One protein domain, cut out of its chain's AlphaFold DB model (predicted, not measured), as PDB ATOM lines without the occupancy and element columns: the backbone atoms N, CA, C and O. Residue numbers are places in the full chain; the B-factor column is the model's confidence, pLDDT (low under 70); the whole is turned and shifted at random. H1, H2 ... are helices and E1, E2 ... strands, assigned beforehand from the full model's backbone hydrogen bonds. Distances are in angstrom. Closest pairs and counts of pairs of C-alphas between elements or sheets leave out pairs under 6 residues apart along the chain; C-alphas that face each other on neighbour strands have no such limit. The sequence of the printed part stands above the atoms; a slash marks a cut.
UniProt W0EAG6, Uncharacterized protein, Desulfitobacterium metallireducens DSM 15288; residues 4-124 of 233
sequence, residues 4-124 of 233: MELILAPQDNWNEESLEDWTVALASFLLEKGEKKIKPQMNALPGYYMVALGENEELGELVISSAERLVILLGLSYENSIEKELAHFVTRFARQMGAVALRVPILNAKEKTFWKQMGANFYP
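AT A GLANCE: This is residues 4 to 124 of the 233 residues of an uncharacterized protein of Desulfitobacterium metallireducens DSM 15288 (UniProt W0EAG6). One twisted sheet of seven strands forms a wall, with the helices H1, H2 and H3 covering one of its faces and no named helix on the other. H1 packs over the end with E2 and E3, H2 over E5 and E6, and H3 over the opposite end, at E1 and E7. The 121 printed residues have three named helices and seven named strands in the order E1, H1, E2, E3, E4, E5, H2, E6, H3, E7; the sheet is mixed, with the order E2, E3, E4, E5, E6, E1, E7. The class is mixed, helices and strands, in two layers, the helices on one face of the sheet. The whole is compact, with a radius of gyration of the C-alphas of 13.5 A, and its outline is rounded, spanning 34 by 32 by 24 A.

HOW THE PARTS SIT: E1, residues 4 to 7, is an inner strand, antiparallel to both of its neighbours, E6, residues 101 to 105, and E7, residues 121 to 123. N 6 and O 102 are 2.8 A apart, and N 5 and O 121 are 2.9 A apart, both within hydrogen-bond range. H1, residues 19 to 32, is on the sheet at a height of 9.4 A and lies over E3, residues 48 to 52, running along the strands at 18 degrees to E3 on the local plane. It only just fails to lie over E2, residues 41 to 45, on which 2 of its C-alphas fall; the closest C-alphas of H1 and E2 are those of Thr 23 and Gln 41, 6.4 A apart. E2, E3, E4, residues 61 to 65, and E5, residues 70 to 74, form a meander, each strand the antiparallel neighbour of the one before. Each step is a hairpin, with N 43 and O 50 at 2.8 A, N 51 and O 62 at 2.8 A, and N 63 and O 72 at 2.8 A. H2, residues 81 to 96, is on the same face as H1 at a height of 10.2 A, over E5 and E6, and runs along the strands at 9 degrees to E6 on the local plane. Its closest C-alphas to E6 are those of Thr 91 and Leu 102, 6.9 A apart. H1 and H2 are close but not clearly touching, with Phe 29 and Leu 86 as their closest C-alphas at 7.9 A, and run opposite ways at a shallow tilt of 31 degrees. E5, H2 and E6 form a strand-helix-strand unit, two parallel neighbour strands with a helix between them along the chain, and its crossover is right-handed; N 73 and O 103 are 2.9 A apart. H3, residues 109 to 117, is on the same face at a height of 8.8 A and lies only just over E7, on which 3 of its C-alphas fall. E6, H3 and E7 form a split unit with a right-handed crossover, E1 standing between its two strands in the sheet. H3 is apart from H1 and H2. Every O i to N i+4 pair is within hydrogen-bond range in H2 and H3; in H1 it is 9 of 10.

IN THESE COORDINATES: E1 begins at C-alpha 4, (-27.552, -39.940, -53.642). H1, residues 19 to 32, is 21.0 A from first to last C-alpha and begins at (-26.667, -50.918, -32.586). H2, residues 81 to 96, is the longest helix at 22.8 A, and H3, residues 109 to 117, is 12.3 A. E2 and E3 are each 13.2 A, E4 12.9 A, E5 13.0 A and E6 13.5 A. E7 ends at C-alpha 123, (-25.789, -34.380, -54.127).

THE WHOLE: The C-alphas farthest apart, those of Lys 36 and Pro 124, are 37.3 A apart. The printed part has no cut. The link from E1 to H1, with 11 residues between them, is long. Mean pLDDT of the printed part is 86.8; residues 36 to 37 and 54 to 58 are under 70.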
ATOM      1  N   MET A   4     -26.103 -40.037 -53.813       96.00
ATOM      2  CA  MET A   4     -27.552 -39.940 -53.642       96.00
ATOM      3  C   MET A   4     -27.876 -39.986 -52.155       96.00
ATOM      4  O   MET A   4     -27.196 -40.662 -51.385       96.00
ATOM      5  N   GLU A   5     -28.928 -39.287 -51.762       96.88
ATOM      6  CA  GLU A   5     -29.450 -39.312 -50.403       96.88
ATOM      7  C   GLU A   5     -30.955 -39.514 -50.426       96.88
ATOM      8  O   GLU A   5     -31.695 -38.754 -51.053       96.88
ATOM      9  N   LEU A   6     -31.407 -40.528 -49.710       97.06
ATOM     10  CA  LEU A   6     -32.807 -40.754 -49.434       97.06
ATOM     11  C   LEU A   6     -33.125 -40.173 -48.057       97.06
ATOM     12  O   LEU A   6     -32.619 -40.662 -47.049       97.06
ATOM     13  N   ILE A   7     -33.964 -39.137 -48.019       96.12
ATOM     14  CA  ILE A   7     -34.471 -38.595 -46.757       96.12
ATOM     15  C   ILE A   7     -35.432 -39.613 -46.153       96.12
ATOM     16  O   ILE A   7     -36.398 -40.038 -46.793       96.12
ATOM     17  N   LEU A   8     -35.158 -40.001 -44.915       93.31
ATOM     18  CA  LEU A   8     -35.967 -40.943 -44.166       93.31
ATOM     19  C   LEU A   8     -36.857 -40.156 -43.204       93.31
ATOM     20  O   LEU A   8     -36.415 -39.225 -42.540       93.31
ATOM     21  N   ALA A   9     -38.134 -40.524 -43.135       91.31
ATOM     22  CA  ALA A   9     -39.045 -40.046 -42.100       91.31
ATOM     23  C   ALA A   9     -38.997 -41.051 -40.934       91.31
ATOM     24  O   ALA A   9     -39.719 -42.058 -41.017       91.31
ATOM     25  N   PRO A  10     -38.123 -40.858 -39.923       89.12
ATOM     26  CA  PRO A  10     -37.884 -41.849 -38.875       89.12
ATOM     27  C   PRO A  10     -39.192 -42.220 -38.173       89.12
ATOM     28  O   PRO A  10     -40.047 -41.362 -37.952       89.12
ATOM     29  N   GLN A  11     -39.370 -43.511 -37.888       87.56
ATOM     30  CA  GLN A  11     -40.552 -44.006 -37.170       87.56
ATOM     31  C   GLN A  11     -40.385 -43.879 -35.657       87.56
ATOM     32  O   GLN A  11     -41.358 -43.572 -34.975       87.56
ATOM     33  N   ASP A  12     -39.152 -44.030 -35.184       84.06
ATOM     34  CA  ASP A  12     -38.784 -43.961 -33.777       84.06
ATOM     35  C   ASP A  12     -37.661 -42.939 -33.544       84.06
ATOM     36  O   ASP A  12     -37.055 -42.392 -34.478       84.06
ATOM     37  N   ASN A  13     -37.388 -42.663 -32.269       83.88
ATOM     38  CA  ASN A  13     -36.204 -41.906 -31.878       83.88
ATOM     39  C   ASN A  13     -34.935 -42.689 -32.222       83.88
ATOM     40  O   ASN A  13     -34.940 -43.915 -32.294       83.88
ATOM     41  N   TRP A  14     -33.842 -41.959 -32.438       84.19
ATOM     42  CA  TRP A  14     -32.546 -42.571 -32.704       84.19
ATOM     43  C   TRP A  14     -32.115 -43.429 -31.520       84.19
ATOM     44  O   TRP A  14     -31.947 -42.916 -30.414       84.19
ATOM     45  N   ASN A  15     -31.992 -44.730 -31.763       76.81
ATOM     46  CA  ASN A  15     -31.666 -45.707 -30.737       76.81
ATOM     47  C   ASN A  15     -30.219 -46.183 -30.917       76.81
ATOM     48  O   ASN A  15     -29.952 -47.149 -31.633       76.81
ATOM     49  N   GLU A  16     -29.293 -45.475 -30.270       70.62
ATOM     50  CA  GLU A  16     -27.860 -45.807 -30.270       70.62
ATOM     51  C   GLU A  16     -27.548 -47.082 -29.479       70.62
ATOM     52  O   GLU A  16     -26.572 -47.765 -29.771       70.62
ATOM     53  N   GLU A  17     -28.379 -47.447 -28.504       70.19
ATOM     54  CA  GLU A  17     -28.148 -48.625 -27.660       70.19
ATOM     55  C   GLU A  17     -28.473 -49.937 -28.394       70.19
ATOM     56  O   GLU A  17     -27.883 -50.977 -28.112       70.19
ATOM     57  N   SER A  18     -29.343 -49.881 -29.405       77.06
ATOM     58  CA  SER A  18     -29.723 -51.019 -30.255       77.06
ATOM     59  C   SER A  18     -28.822 -51.203 -31.483       77.06
ATOM     60  O   SER A  18     -29.243 -51.735 -32.512       77.06
ATOM     61  N   LEU A  19     -27.562 -50.768 -31.434       73.62
ATOM     62  CA  LEU A  19     -26.667 -50.918 -32.586       73.62
ATOM     63  C   LEU A  19     -26.348 -52.383 -32.922       73.62
ATOM     64  O   LEU A  19     -26.177 -52.722 -34.094       73.62
ATOM     65  N   GLU A  20     -26.355 -53.277 -31.931       79.94
ATOM     66  CA  GLU A  20     -26.203 -54.722 -32.149       79.94
ATOM     67  C   GLU A  20     -27.340 -55.307 -33.011       79.94
ATOM     68  O   GLU A  20     -27.093 -56.216 -33.814       79.94
ATOM     69  N   ASP A  21     -28.545 -54.718 -32.951       84.62
ATOM     70  CA  ASP A  21     -29.710 -55.150 -33.736       84.62
ATOM     71  C   ASP A  21     -29.461 -55.034 -35.246       84.62
ATOM     72  O   ASP A  21     -30.010 -55.819 -36.021       84.62
ATOM     73  N   TRP A  22     -28.577 -54.127 -35.685       87.50
ATOM     74  CA  TRP A  22     -28.181 -54.020 -37.093       87.50
ATOM     75  C   TRP A  22     -27.535 -55.301 -37.600       87.50
ATOM     76  O   TRP A  22     -27.939 -55.835 -38.636       87.50
ATOM     77  N   THR A  23     -26.551 -55.819 -36.868       87.38
ATOM     78  CA  THR A  23     -25.845 -57.042 -37.272       87.38
ATOM     79  C   THR A  23     -26.784 -58.244 -37.300       87.38
ATOM     80  O   THR A  23     -26.749 -59.024 -38.253       87.38
ATOM     81  N   VAL A  24     -27.680 -58.353 -36.313       88.50
ATOM     82  CA  VAL A  24     -28.665 -59.438 -36.199       88.50
ATOM     83  C   VAL A  24     -29.689 -59.384 -37.333       88.50
ATOM     84  O   VAL A  24     -29.972 -60.405 -37.972       88.50
ATOM     85  N   ALA A  25     -30.227 -58.196 -37.613       89.19
ATOM     86  CA  ALA A  25     -31.230 -57.991 -38.649       89.19
ATOM     87  C   ALA A  25     -30.654 -58.270 -40.047       89.19
ATOM     88  O   ALA A  25     -31.284 -58.961 -40.852       89.19
ATOM     89  N   LEU A  26     -29.431 -57.806 -40.317       87.19
ATOM     90  CA  LEU A  26     -28.724 -58.079 -41.571       87.19
ATOM     91  C   LEU A  26     -28.378 -59.562 -41.722       87.19
ATOM     92  O   LEU A  26     -28.588 -60.125 -42.796       87.19
ATOM     93  N   ALA A  27     -27.902 -60.216 -40.657       87.19
ATOM     94  CA  ALA A  27     -27.596 -61.646 -40.686       87.19
ATOM     95  C   ALA A  27     -28.852 -62.471 -41.011       87.19
ATOM     96  O   ALA A  27     -28.804 -63.386 -41.834       87.19
ATOM     97  N   SER A  28     -29.984 -62.110 -40.400       88.69
ATOM     98  CA  SER A  28     -31.280 -62.761 -40.628       88.69
ATOM     99  C   SER A  28     -31.750 -62.589 -42.073       88.69
ATOM    100  O   SER A  28     -32.092 -63.574 -42.727       88.69
ATOM    101  N   PHE A  29     -31.677 -61.366 -42.610       89.44
ATOM    102  CA  PHE A  29     -31.999 -61.087 -44.012       89.44
ATOM    103  C   PHE A  29     -31.148 -61.925 -44.979       89.44
ATOM    104  O   PHE A  29     -31.680 -62.563 -45.885       89.44
ATOM    105  N   LEU A  30     -29.827 -61.961 -44.785       85.69
ATOM    106  CA  LEU A  30     -28.916 -62.701 -45.663       85.69
ATOM    107  C   LEU A  30     -29.152 -64.215 -45.583       85.69
ATOM    108  O   LEU A  30     -29.182 -64.893 -46.613       85.69
ATOM    109  N   LEU A  31     -29.415 -64.743 -44.385       86.69
ATOM    110  CA  LEU A  31     -29.760 -66.152 -44.197       86.69
ATOM    111  C   LEU A  31     -31.032 -66.539 -44.967       86.69
ATOM    112  O   LEU A  31     -31.047 -67.578 -45.633       86.69
ATOM    113  N   GLU A  32     -32.074 -65.703 -44.919       87.88
ATOM    114  CA  GLU A  32     -33.321 -65.899 -45.675       87.88
ATOM    115  C   GLU A  32     -33.102 -65.882 -47.193       87.88
ATOM    116  O   GLU A  32     -33.784 -66.597 -47.929       87.88
ATOM    117  N   LYS A  33     -32.125 -65.101 -47.671       86.69
ATOM    118  CA  LYS A  33     -31.735 -65.047 -49.091       86.69
ATOM    119  C   LYS A  33     -30.804 -66.178 -49.523       86.69
ATOM    120  O   LYS A  33     -30.499 -66.287 -50.706       86.69
ATOM    121  N   GLY A  34     -30.419 -67.063 -48.603       80.75
ATOM    122  CA  GLY A  34     -29.561 -68.214 -48.885       80.75
ATOM    123  C   GLY A  34     -28.063 -67.933 -48.750       80.75
ATOM    124  O   GLY A  34     -27.261 -68.840 -48.980       80.75
ATOM    125  N   GLU A  35     -27.679 -66.738 -48.295       79.38
ATOM    126  CA  GLU A  35     -26.291 -66.286 -48.140       79.38
ATOM    127  C   GLU A  35     -25.668 -66.770 -46.819       79.38
ATOM    128  O   GLU A  35     -25.253 -66.008 -45.948       79.38
ATOM    129  N   LYS A  36     -25.604 -68.094 -46.644       67.38
ATOM    130  CA  LYS A  36     -25.256 -68.754 -45.366       67.38
ATOM    131  C   LYS A  36     -23.825 -68.521 -44.868       67.38
ATOM    132  O   LYS A  36     -23.531 -68.851 -43.720       67.38
ATOM    133  N   LYS A  37     -22.922 -68.049 -45.730       68.31
ATOM    134  CA  LYS A  37     -21.507 -67.828 -45.389       68.31
ATOM    135  C   LYS A  37     -21.223 -66.411 -44.908       68.31
ATOM    136  O   LYS A  37     -20.163 -66.179 -44.344       68.31
ATOM    137  N   ILE A  38     -22.158 -65.487 -45.095       72.38
ATOM    138  CA  ILE A  38     -21.942 -64.093 -44.742       72.38
ATOM    139  C   ILE A  38     -22.405 -63.857 -43.312       72.38
ATOM    140  O   ILE A  38     -23.561 -64.090 -42.960       72.38
ATOM    141  N   LYS A  39     -21.482 -63.373 -42.485       76.88
ATOM    142  CA  LYS A  39     -21.759 -62.960 -41.114       76.88
ATOM    143  C   LYS A  39     -21.416 -61.486 -40.976       76.88
ATOM    144  O   LYS A  39     -20.229 -61.167 -40.969       76.88
ATOM    145  N   PRO A  40     -22.422 -60.605 -40.870       82.69
ATOM    146  CA  PRO A  40     -22.168 -59.209 -40.588       82.69
ATOM    147  C   PRO A  40     -21.358 -59.036 -39.306       82.69
ATOM    148  O   PRO A  40     -21.607 -59.722 -38.312       82.69
ATOM    149  N   GLN A  41     -20.389 -58.127 -39.336       83.25
ATOM    150  CA  GLN A  41     -19.553 -57.790 -38.186       83.25
ATOM    151  C   GLN A  41     -19.585 -56.288 -37.973       83.25
ATOM    152  O   GLN A  41     -19.512 -55.535 -38.941       83.25
ATOM    153  N   MET A  42     -19.691 -55.868 -36.713       86.56
ATOM    154  CA  MET A  42     -19.692 -54.461 -36.343       86.56
ATOM    155  C   MET A  42     -18.383 -54.073 -35.668       86.56
ATOM    156  O   MET A  42     -17.963 -54.711 -34.704       86.56
ATOM    157  N   ASN A  43     -17.798 -52.981 -36.143       86.56
ATOM    158  CA  ASN A  43     -16.661 -52.317 -35.529       86.56
ATOM    159  C   ASN A  43     -17.096 -50.925 -35.066       86.56
ATOM    160  O   ASN A  43     -17.604 -50.128 -35.855       86.56
ATOM    161  N   ALA A  44     -16.892 -50.632 -33.784       83.69
ATOM    162  CA  ALA A  44     -17.148 -49.313 -33.219       83.69
ATOM    163  C   ALA A  44     -15.891 -48.445 -33.327       83.69
ATOM    164  O   ALA A  44     -14.806 -48.847 -32.897       83.69
ATOM    165  N   LEU A  45     -16.043 -47.241 -33.870       80.50
ATOM    166  CA  LEU A  45     -15.011 -46.211 -33.899       80.50
ATOM    167  C   LEU A  45     -15.548 -44.946 -33.216       80.50
ATOM    168  O   LEU A  45     -16.761 -44.756 -33.134       80.50
ATOM    169  N   PRO A  46     -14.682 -44.062 -32.691       72.50
ATOM    170  CA  PRO A  46     -15.155 -42.820 -32.090       72.50
ATOM    171  C   PRO A  46     -15.996 -42.004 -33.086       72.50
ATOM    172  O   PRO A  46     -15.471 -41.467 -34.064       72.50
ATOM    173  N   GLY A  47     -17.300 -41.915 -32.824       72.19
ATOM    174  CA  GLY A  47     -18.267 -41.136 -33.595       72.19
ATOM    175  C   GLY A  47     -18.899 -41.810 -34.821       72.19
ATOM    176  O   GLY A  47     -19.550 -41.115 -35.614       72.19
ATOM    177  N   TYR A  48     -18.679 -43.116 -35.038       83.44
ATOM    178  CA  TYR A  48     -19.408 -43.921 -36.034       83.44
ATOM    179  C   TYR A  48     -19.208 -45.433 -35.850       83.44
ATOM    180  O   TYR A  48     -18.257 -45.896 -35.222       83.44
ATOM    181  N   TYR A  49     -20.086 -46.214 -36.475       87.50
ATOM    182  CA  TYR A  49     -20.032 -47.674 -36.492       87.50
ATOM    183  C   TYR A  49     -19.918 -48.169 -37.927       87.50
ATOM    184  O   TYR A  49     -20.550 -47.625 -38.831       87.50
ATOM    185  N   MET A  50     -19.111 -49.198 -38.133       89.31
ATOM    186  CA  MET A  50     -18.929 -49.863 -39.420       89.31
ATOM    187  C   MET A  50     -19.526 -51.260 -39.327       89.31
ATOM    188  O   MET A  50     -19.169 -52.007 -38.418       89.31
ATOM    189  N   VAL A  51     -20.435 -51.609 -40.236       88.88
ATOM    190  CA  VAL A  51     -21.027 -52.947 -40.337       88.88
ATOM    191  C   VAL A  51     -20.667 -53.547 -41.689       88.88
ATOM    192  O   VAL A  51     -21.241 -53.177 -42.715       88.88
ATOM    193  N   ALA A  52     -19.734 -54.494 -41.687       86.31
ATOM    194  CA  ALA A  52     -19.345 -55.224 -42.886       86.31
ATOM    195  C   ALA A  52     -20.469 -56.180 -43.309       86.31
ATOM    196  O   ALA A  52     -21.001 -56.927 -42.486       86.31
ATOM    197  N   LEU A  53     -20.822 -56.190 -44.593       78.25
ATOM    198  CA  LEU A  53     -21.830 -57.070 -45.186       78.25
ATOM    199  C   LEU A  53     -21.123 -58.279 -45.830       78.25
ATOM    200  O   LEU A  53     -21.157 -58.462 -47.037       78.25
ATOM    201  N   GLY A  54     -20.386 -59.078 -45.061       68.88
ATOM    202  CA  GLY A  54     -19.491 -60.087 -45.649       68.88
ATOM    203  C   GLY A  54     -18.348 -60.475 -44.731       68.88
ATOM    204  O   GLY A  54     -17.972 -59.693 -43.861       68.88
ATOM    205  N   GLU A  55     -17.735 -61.638 -44.969       61.25
ATOM    206  CA  GLU A  55     -16.324 -61.788 -44.598       61.25
ATOM    207  C   GLU A  55     -15.521 -60.856 -45.525       61.25
ATOM    208  O   GLU A  55     -15.727 -60.875 -46.733       61.25
ATOM    209  N   ASN A  56     -14.662 -59.993 -44.973       56.84
ATOM    210  CA  ASN A  56     -13.844 -59.025 -45.727       56.84
ATOM    211  C   ASN A  56     -14.618 -58.054 -46.652       56.84
ATOM    212  O   ASN A  56     -14.133 -57.744 -47.736       56.84
ATOM    213  N   GLU A  57     -15.800 -57.573 -46.244       58.53
ATOM    214  CA  GLU A  57     -16.585 -56.567 -47.000       58.53
ATOM    215  C   GLU A  57     -17.056 -57.034 -48.396       58.53
ATOM    216  O   GLU A  57     -17.398 -56.216 -49.245       58.53
ATOM    217  N   GLU A  58     -17.124 -58.349 -48.645       67.56
ATOM    218  CA  GLU A  58     -17.401 -58.914 -49.978       67.56
ATOM    219  C   GLU A  58     -18.713 -58.444 -50.644       67.56
ATOM    220  O   GLU A  58     -18.744 -58.345 -51.871       67.56
ATOM    221  N   LEU A  59     -19.778 -58.125 -49.890       74.50
ATOM    222  CA  LEU A  59     -20.983 -57.489 -50.459       74.50
ATOM    223  C   LEU A  59     -21.022 -55.970 -50.263       74.50
ATOM    224  O   LEU A  59     -21.867 -55.308 -50.858       74.50
ATOM    225  N   GLY A  60     -20.163 -55.409 -49.417       84.31
ATOM    226  CA  GLY A  60     -20.154 -53.992 -49.075       84.31
ATOM    227  C   GLY A  60     -20.188 -53.720 -47.576       84.31
ATOM    228  O   GLY A  60     -19.879 -54.577 -46.745       84.31
ATOM    229  N   GLU A  61     -20.571 -52.496 -47.232       89.88
ATOM    230  CA  GLU A  61     -20.461 -51.967 -45.875       89.88
ATOM    231  C   GLU A  61     -21.561 -50.941 -45.569       89.88
ATOM    232  O   GLU A  61     -21.975 -50.168 -46.436       89.88
ATOM    233  N   LEU A  62     -22.000 -50.902 -44.309       91.88
ATOM    234  CA  LEU A  62     -22.749 -49.783 -43.747       91.88
ATOM    235  C   LEU A  62     -21.864 -48.966 -42.807       91.88
ATOM    236  O   LEU A  62     -21.331 -49.499 -41.840       91.88
ATOM    237  N   VAL A  63     -21.799 -47.658 -43.030       91.75
ATOM    238  CA  VAL A  63     -21.265 -46.702 -42.058       91.75
ATOM    239  C   VAL A  63     -22.436 -46.005 -41.384       91.75
ATOM    240  O   VAL A  63     -23.222 -45.311 -42.029       91.75
ATOM    241  N   ILE A  64     -22.566 -46.194 -40.079       91.00
ATOM    242  CA  ILE A  64     -23.627 -45.622 -39.261       91.00
ATOM    243  C   ILE A  64     -23.053 -44.451 -38.484       91.00
ATOM    244  O   ILE A  64     -22.158 -44.582 -37.653       91.00
ATOM    245  N   SER A  65     -23.601 -43.286 -38.768       89.12
ATOM    246  CA  SER A  65     -23.283 -42.045 -38.105       89.12
ATOM    247  C   SER A  65     -24.304 -41.762 -37.009       89.12
ATOM    248  O   SER A  65     -25.402 -41.296 -37.323       89.12
ATOM    249  N   SER A  66     -23.888 -41.896 -35.754       84.44
ATOM    250  CA  SER A  66     -24.675 -41.487 -34.587       84.44
ATOM    251  C   SER A  66     -25.001 -39.991 -34.600       84.44
ATOM    252  O   SER A  66     -26.167 -39.624 -34.742       84.44
ATOM    253  N   ALA A  67     -23.981 -39.122 -34.626       86.19
ATOM    254  CA  ALA A  67     -24.167 -37.667 -34.603       86.19
ATOM    255  C   ALA A  67     -25.142 -37.119 -35.670       86.19
ATOM    256  O   ALA A  67     -26.025 -36.324 -35.356       86.19
ATOM    257  N   GLU A  68     -25.005 -37.539 -36.936       90.44
ATOM    258  CA  GLU A  68     -25.882 -37.093 -38.039       90.44
ATOM    259  C   GLU A  68     -27.132 -37.977 -38.225       90.44
ATOM    260  O   GLU A  68     -27.913 -37.724 -39.141       90.44
ATOM    261  N   ARG A  69     -27.326 -39.028 -37.406       91.06
ATOM    262  CA  ARG A  69     -28.385 -40.052 -37.571       91.06
ATOM    263  C   ARG A  69     -28.486 -40.564 -39.011       91.06
ATOM    264  O   ARG A  69     -29.573 -40.718 -39.575       91.06
ATOM    265  N   LEU A  70     -27.330 -40.755 -39.630       93.06
ATOM    266  CA  LEU A  70     -27.173 -41.002 -41.055       93.06
ATOM    267  C   LEU A  70     -26.612 -42.403 -41.259       93.06
ATOM    268  O   LEU A  70     -25.650 -42.797 -40.605       93.06
ATOM    269  N   VAL A  71     -27.169 -43.134 -42.215       94.62
ATOM    270  CA  VAL A  71     -26.596 -44.401 -42.678       94.62
ATOM    271  C   VAL A  71     -25.958 -44.159 -44.037       94.62
ATOM    272  O   VAL A  71     -26.562 -43.520 -44.896       94.62
ATOM    273  N   ILE A  72     -24.746 -44.651 -44.249       94.12
ATOM    274  CA  ILE A  72     -24.069 -44.632 -45.543       94.12
ATOM    275  C   ILE A  72     -23.889 -46.077 -45.984       94.12
ATOM    276  O   ILE A  72     -23.255 -46.855 -45.283       94.12
ATOM    277  N   LEU A  73     -24.444 -46.433 -47.136       93.50
ATOM    278  CA  LEU A  73     -24.320 -47.767 -47.713       93.50
ATOM    279  C   LEU A  73     -23.300 -47.739 -48.855       93.50
ATOM    280  O   LEU A  73     -23.431 -46.961 -49.802       93.50
ATOM    281  N   LEU A  74     -22.275 -48.579 -48.741       90.69
ATOM    282  CA  LEU A  74     -21.111 -48.657 -49.621       90.69
ATOM    283  C   LEU A  74     -21.008 -50.049 -50.261       90.69
ATOM    284  O   LEU A  74     -21.489 -51.036 -49.713       90.69
ATOM    285  N   GLY A  75     -20.340 -50.132 -51.416       84.19
ATOM    286  CA  GLY A  75     -19.869 -51.397 -52.001       84.19
ATOM    287  C   GLY A  75     -20.851 -52.176 -52.886       84.19
ATOM    288  O   GLY A  75     -20.407 -53.035 -53.638       84.19
ATOM    289  N   LEU A  76     -22.148 -51.855 -52.880       83.88
ATOM    290  CA  LEU A  76     -23.127 -52.543 -53.736       83.88
ATOM    291  C   LEU A  76     -23.064 -52.080 -55.204       83.88
ATOM    292  O   LEU A  76     -22.921 -50.889 -55.482       83.88
ATOM    293  N   SER A  77     -23.260 -53.021 -56.135       78.62
ATOM    294  CA  SER A  77     -23.284 -52.799 -57.596       78.62
ATOM    295  C   SER A  77     -24.704 -52.636 -58.168       78.62
ATOM    296  O   SER A  77     -24.910 -52.081 -59.252       78.62
ATOM    297  N   TYR A  78     -25.701 -53.118 -57.424       82.69
ATOM    298  CA  TYR A  78     -27.130 -53.170 -57.732       82.69
ATOM    299  C   TYR A  78     -27.454 -53.880 -59.055       82.69
ATOM    300  O   TYR A  78     -28.481 -53.607 -59.690       82.69
ATOM    301  N   GLU A  79     -26.587 -54.801 -59.485       80.44
ATOM    302  CA  GLU A  79     -26.783 -55.562 -60.720       80.44
ATOM    303  C   GLU A  79     -27.697 -56.775 -60.516       80.44
ATOM    304  O   GLU A  79     -28.525 -57.077 -61.379       80.44
ATOM    305  N   ASN A  80     -27.608 -57.425 -59.354       83.25
ATOM    306  CA  ASN A  80     -28.439 -58.574 -58.995       83.25
ATOM    307  C   ASN A  80     -29.664 -58.171 -58.143       83.25
ATOM    308  O   ASN A  80     -29.791 -57.042 -57.664       83.25
ATOM    309  N   SER A  81     -30.626 -59.090 -58.005       87.12
ATOM    310  CA  SER A  81     -31.857 -58.850 -57.239       87.12
ATOM    311  C   SER A  81     -31.615 -58.772 -55.732       87.12
ATOM    312  O   SER A  81     -32.289 -57.995 -55.062       87.12
ATOM    313  N   ILE A  82     -30.637 -59.519 -55.211       86.44
ATOM    314  CA  ILE A  82     -30.329 -59.581 -53.777       86.44
ATOM    315  C   ILE A  82     -29.852 -58.217 -53.272       86.44
ATOM    316  O   ILE A  82     -30.375 -57.730 -52.276       86.44
ATOM    317  N   GLU A  83     -28.940 -57.550 -53.981       87.81
ATOM    318  CA  GLU A  83     -28.434 -56.222 -53.604       87.81
ATOM    319  C   GLU A  83     -29.535 -55.154 -53.634       87.81
ATOM    320  O   GLU A  83     -29.593 -54.278 -52.768       87.81
ATOM    321  N   LYS A  84     -30.469 -55.246 -54.590       91.00
ATOM    322  CA  LYS A  84     -31.642 -54.358 -54.624       91.00
ATOM    323  C   LYS A  84     -32.558 -54.613 -53.436       91.00
ATOM    324  O   LYS A  84     -33.014 -53.661 -52.810       91.00
ATOM    325  N   GLU A  85     -32.843 -55.871 -53.117       91.75
ATOM    326  CA  GLU A  85     -33.657 -56.234 -51.953       91.75
ATOM    327  C   GLU A  85     -32.983 -55.820 -50.640       91.75
ATOM    328  O   GLU A  85     -33.659 -55.308 -49.749       91.75
ATOM    329  N   LEU A  86     -31.657 -55.946 -50.555       90.50
ATOM    330  CA  LEU A  86     -30.856 -55.480 -49.429       90.50
ATOM    331  C   LEU A  86     -30.967 -53.963 -49.264       90.50
ATOM    332  O   LEU A  86     -31.204 -53.491 -48.157       90.50
ATOM    333  N   ALA A  87     -30.892 -53.191 -50.348       92.81
ATOM    334  CA  ALA A  87     -31.079 -51.741 -50.294       92.81
ATOM    335  C   ALA A  87     -32.470 -51.349 -49.756       92.81
ATOM    336  O   ALA A  87     -32.585 -50.442 -48.925       92.81
ATOM    337  N   HIS A  88     -33.529 -52.057 -50.167       94.56
ATOM    338  CA  HIS A  88     -34.879 -51.848 -49.623       94.56
ATOM    339  C   HIS A  88     -34.965 -52.239 -48.144       94.56
ATOM    340  O   HIS A  88     -35.576 -51.520 -47.349       94.56
ATOM    341  N   PHE A  89     -34.342 -53.359 -47.770       94.25
ATOM    342  CA  PHE A  89     -34.267 -53.816 -46.389       94.25
ATOM    343  C   PHE A  89     -33.566 -52.785 -45.498       94.25
ATOM    344  O   PHE A  89     -34.167 -52.335 -44.523       94.25
ATOM    345  N   VAL A  90     -32.356 -52.354 -45.873       94.00
ATOM    346  CA  VAL A  90     -31.562 -51.347 -45.152       94.00
ATOM    347  C   VAL A  90     -32.339 -50.044 -45.031       94.00
ATOM    348  O   VAL A  90     -32.402 -49.479 -43.949       94.00
ATOM    349  N   THR A  91     -33.000 -49.595 -46.100       95.06
ATOM    350  CA  THR A  91     -33.832 -48.382 -46.070       95.06
ATOM    351  C   THR A  91     -34.941 -48.478 -45.021       95.06
ATOM    352  O   THR A  91     -35.129 -47.563 -44.217       95.06
ATOM    353  N   ARG A  92     -35.688 -49.590 -45.011       94.50
ATOM    354  CA  ARG A  92     -36.770 -49.814 -44.044       94.50
ATOM    355  C   ARG A  92     -36.226 -49.905 -42.621       94.50
ATOM    356  O   ARG A  92     -36.796 -49.287 -41.728       94.50
ATOM    357  N   PHE A  93     -35.150 -50.659 -42.428       93.12
ATOM    358  CA  PHE A  93     -34.559 -50.872 -41.115       93.12
ATOM    359  C   PHE A  93     -33.961 -49.575 -40.556       93.12
ATOM    360  O   PHE A  93     -34.283 -49.192 -39.441       93.12
ATOM    361  N   ALA A  94     -33.224 -48.806 -41.363       93.38
ATOM    362  CA  ALA A  94     -32.706 -47.491 -40.982       93.38
ATOM    363  C   ALA A  94     -33.810 -46.551 -40.490       93.38
ATOM    364  O   ALA A  94     -33.654 -45.876 -39.475       93.38
ATOM    365  N   ARG A  95     -34.958 -46.548 -41.176       93.31
ATOM    366  CA  ARG A  95     -36.123 -45.758 -40.773       93.31
ATOM    367  C   ARG A  95     -36.692 -46.191 -39.414       93.31
ATOM    368  O   ARG A  95     -37.111 -45.325 -38.648       93.31
ATOM    369  N   GLN A  96     -36.720 -47.495 -39.133       91.62
ATOM    370  CA  GLN A  96     -37.152 -48.051 -37.842       91.62
ATOM    371  C   GLN A  96     -36.164 -47.705 -36.727       91.62
ATOM    372  O   GLN A  96     -36.572 -47.307 -35.651       91.62
ATOM    373  N   MET A  97     -34.865 -47.733 -37.019       90.50
ATOM    374  CA  MET A  97     -33.813 -47.364 -36.066       90.50
ATOM    375  C   MET A  97     -33.713 -45.852 -35.807       90.50
ATOM    376  O   MET A  97     -32.864 -45.402 -35.041       90.50
ATOM    377  N   GLY A  98     -34.558 -45.048 -36.457       91.44
ATOM    378  CA  GLY A  98     -34.606 -43.605 -36.266       91.44
ATOM    379  C   GLY A  98     -33.583 -42.820 -37.092       91.44
ATOM    380  O   GLY A  98     -33.322 -41.657 -36.773       91.44
ATOM    381  N   ALA A  99     -32.991 -43.405 -38.138       92.94
ATOM    382  CA  ALA A  99     -32.137 -42.661 -39.062       92.94
ATOM    383  C   ALA A  99     -32.955 -41.602 -39.820       92.94
ATOM    384  O   ALA A  99     -34.106 -41.838 -40.200       92.94
ATOM    385  N   VAL A 100     -32.351 -40.438 -40.067       94.25
ATOM    386  CA  VAL A 100     -32.980 -39.326 -40.807       94.25
ATOM    387  C   VAL A 100     -32.656 -39.360 -42.296       94.25
ATOM    388  O   VAL A 100     -33.358 -38.754 -43.103       94.25
ATOM    389  N   ALA A 101     -31.603 -40.078 -42.681       95.50
ATOM    390  CA  ALA A 101     -31.203 -40.216 -44.068       95.50
ATOM    391  C   ALA A 101     -30.425 -41.517 -44.310       95.50
ATOM    392  O   ALA A 101     -29.783 -42.064 -43.409       95.50
ATOM    393  N   LEU A 102     -30.468 -41.975 -45.560       96.56
ATOM    394  CA  LEU A 102     -29.587 -42.998 -46.115       96.56
ATOM    395  C   LEU A 102     -28.830 -42.391 -47.299       96.56
ATOM    396  O   LEU A 102     -29.454 -41.910 -48.245       96.56
ATOM    397  N   ARG A 103     -27.499 -42.431 -47.273       95.56
ATOM    398  CA  ARG A 103     -26.639 -41.980 -48.371       95.56
ATOM    399  C   ARG A 103     -25.926 -43.128 -49.042       95.56
ATOM    400  O   ARG A 103     -25.552 -44.110 -48.412       95.56
ATOM    401  N   VAL A 104     -25.688 -42.947 -50.330       94.81
ATOM    402  CA  VAL A 104     -24.975 -43.908 -51.164       94.81
ATOM    403  C   VAL A 104     -24.085 -43.192 -52.166       94.81
ATOM    404  O   VAL A 104     -24.472 -42.144 -52.704       94.81
ATOM    405  N   PRO A 105     -22.882 -43.717 -52.417       92.31
ATOM    406  CA  PRO A 105     -22.030 -43.214 -53.469       92.31
ATOM    407  C   PRO A 105     -22.628 -43.570 -54.829       92.31
ATOM    408  O   PRO A 105     -23.334 -44.567 -54.967       92.31
ATOM    409  N   ILE A 106     -22.342 -42.751 -55.840       90.44
ATOM    410  CA  ILE A 106     -22.725 -43.045 -57.222       90.44
ATOM    411  C   ILE A 106     -21.466 -43.298 -58.040       90.44
ATOM    412  O   ILE A 106     -20.685 -42.375 -58.291       90.44
ATOM    413  N   LEU A 107     -21.320 -44.530 -58.511       87.94
ATOM    414  CA  LEU A 107     -20.242 -44.971 -59.389       87.94
ATOM    415  C   LEU A 107     -20.691 -45.027 -60.850       87.94
ATOM    416  O   LEU A 107     -19.887 -44.799 -61.754       87.94
ATOM    417  N   ASN A 108     -21.974 -45.303 -61.112       89.12
ATOM    418  CA  ASN A 108     -22.489 -45.433 -62.476       89.12
ATOM    419  C   ASN A 108     -23.947 -44.953 -62.652       89.12
ATOM    420  O   ASN A 108     -24.665 -44.597 -61.715       89.12
ATOM    421  N   ALA A 109     -24.402 -44.918 -63.908       90.06
ATOM    422  CA  ALA A 109     -25.740 -44.442 -64.259       90.06
ATOM    423  C   ALA A 109     -26.877 -45.382 -63.806       90.06
ATOM    424  O   ALA A 109     -27.994 -44.905 -63.573       90.06
ATOM    425  N   LYS A 110     -26.621 -46.694 -63.677       89.19
ATOM    426  CA  LYS A 110     -27.630 -47.668 -63.226       89.19
ATOM    427  C   LYS A 110     -27.960 -47.439 -61.751       89.19
ATOM    428  O   LYS A 110     -29.132 -47.283 -61.421       89.19
ATOM    429  N   GLU A 111     -26.935 -47.306 -60.911       90.62
ATOM    430  CA  GLU A 111     -27.040 -46.918 -59.499       90.62
ATOM    431  C   GLU A 111     -27.848 -45.637 -59.320       90.62
ATOM    432  O   GLU A 111     -28.843 -45.608 -58.595       90.62
ATOM    433  N   LYS A 112     -27.473 -44.582 -60.055       92.81
ATOM    434  CA  LYS A 112     -28.190 -43.301 -60.020       92.81
ATOM    435  C   LYS A 112     -29.671 -43.466 -60.355       92.81
ATOM    436  O   LYS A 112     -30.518 -42.840 -59.723       92.81
ATOM    437  N   THR A 113     -29.984 -44.282 -61.361       93.25
ATOM    438  CA  THR A 113     -31.365 -44.527 -61.796       93.25
ATOM    439  C   THR A 113     -32.155 -45.278 -60.730       93.25
ATOM    440  O   THR A 113     -33.265 -44.860 -60.409       93.25
ATOM    441  N   PHE A 114     -31.574 -46.328 -60.149       93.75
ATOM    442  CA  PHE A 114     -32.181 -47.102 -59.067       93.75
ATOM    443  C   PHE A 114     -32.518 -46.217 -57.858       93.75
ATOM    444  O   PHE A 114     -33.672 -46.137 -57.444       93.75
ATOM    445  N   TRP A 115     -31.546 -45.459 -57.354       95.50
ATOM    446  CA  TRP A 115     -31.758 -44.593 -56.193       95.50
ATOM    447  C   TRP A 115     -32.728 -43.446 -56.474       95.50
ATOM    448  O   TRP A 115     -33.550 -43.107 -55.625       95.50
ATOM    449  N   LYS A 116     -32.717 -42.894 -57.693       95.88
ATOM    450  CA  LYS A 116     -33.720 -41.906 -58.108       95.88
ATOM    451  C   LYS A 116     -35.136 -42.495 -58.116       95.88
ATOM    452  O   LYS A 116     -36.070 -41.805 -57.723       95.88
ATOM    453  N   GLN A 117     -35.308 -43.754 -58.535       95.75
ATOM    454  CA  GLN A 117     -36.603 -44.451 -58.470       95.75
ATOM    455  C   GLN A 117     -37.063 -44.684 -57.027       95.75
ATOM    456  O   GLN A 117     -38.259 -44.614 -56.761       95.75
ATOM    457  N   MET A 118     -36.128 -44.881 -56.093       95.06
ATOM    458  CA  MET A 118     -36.418 -44.930 -54.655       95.06
ATOM    459  C   MET A 118     -36.738 -43.554 -54.043       95.06
ATOM    460  O   MET A 118     -37.083 -43.484 -52.869       95.06
ATOM    461  N   GLY A 119     -36.652 -42.465 -54.817       96.62
ATOM    462  CA  GLY A 119     -36.934 -41.105 -54.354       96.62
ATOM    463  C   GLY A 119     -35.727 -40.368 -53.772       96.62
ATOM    464  O   GLY A 119     -35.903 -39.341 -53.121       96.62
ATOM    465  N   ALA A 120     -34.506 -40.864 -53.989       97.25
ATOM    466  CA  ALA A 120     -33.306 -40.208 -53.492       97.25
ATOM    467  C   ALA A 120     -32.960 -38.936 -54.290       97.25
ATOM    468  O   ALA A 120     -33.105 -38.871 -55.517       97.25
ATOM    469  N   ASN A 121     -32.439 -37.938 -53.580       96.12
ATOM    470  CA  ASN A 121     -31.940 -36.676 -54.110       96.12
ATOM    471  C   ASN A 121     -30.465 -36.794 -54.500       96.12
ATOM    472  O   ASN A 121     -29.693 -37.490 -53.846       96.12
ATOM    473  N   PHE A 122     -30.063 -36.088 -55.556       94.31
ATOM    474  CA  PHE A 122     -28.671 -36.052 -56.004       94.31
ATOM    475  C   PHE A 122     -27.893 -34.944 -55.296       94.31
ATOM    476  O   PHE A 122     -28.295 -33.782 -55.341       94.31
ATOM    477  N   TYR A 123     -26.738 -35.298 -54.738       91.81
ATOM    478  CA  TYR A 123     -25.789 -34.380 -54.127       91.81
ATOM    479  C   TYR A 123     -24.477 -34.393 -54.916       91.81
ATOM    480  O   TYR A 123     -23.875 -35.457 -55.105       91.81
ATOM    481  N   PRO A 124     -24.023 -33.228 -55.408       89.69
ATOM    482  CA  PRO A 124     -22.800 -33.146 -56.184       89.69
ATOM    483  C   PRO A 124     -21.564 -33.425 -55.326       89.69
ATOM    484  O   PRO A 124     -21.609 -33.481 -54.097       89.69
TER     485      PRO A 124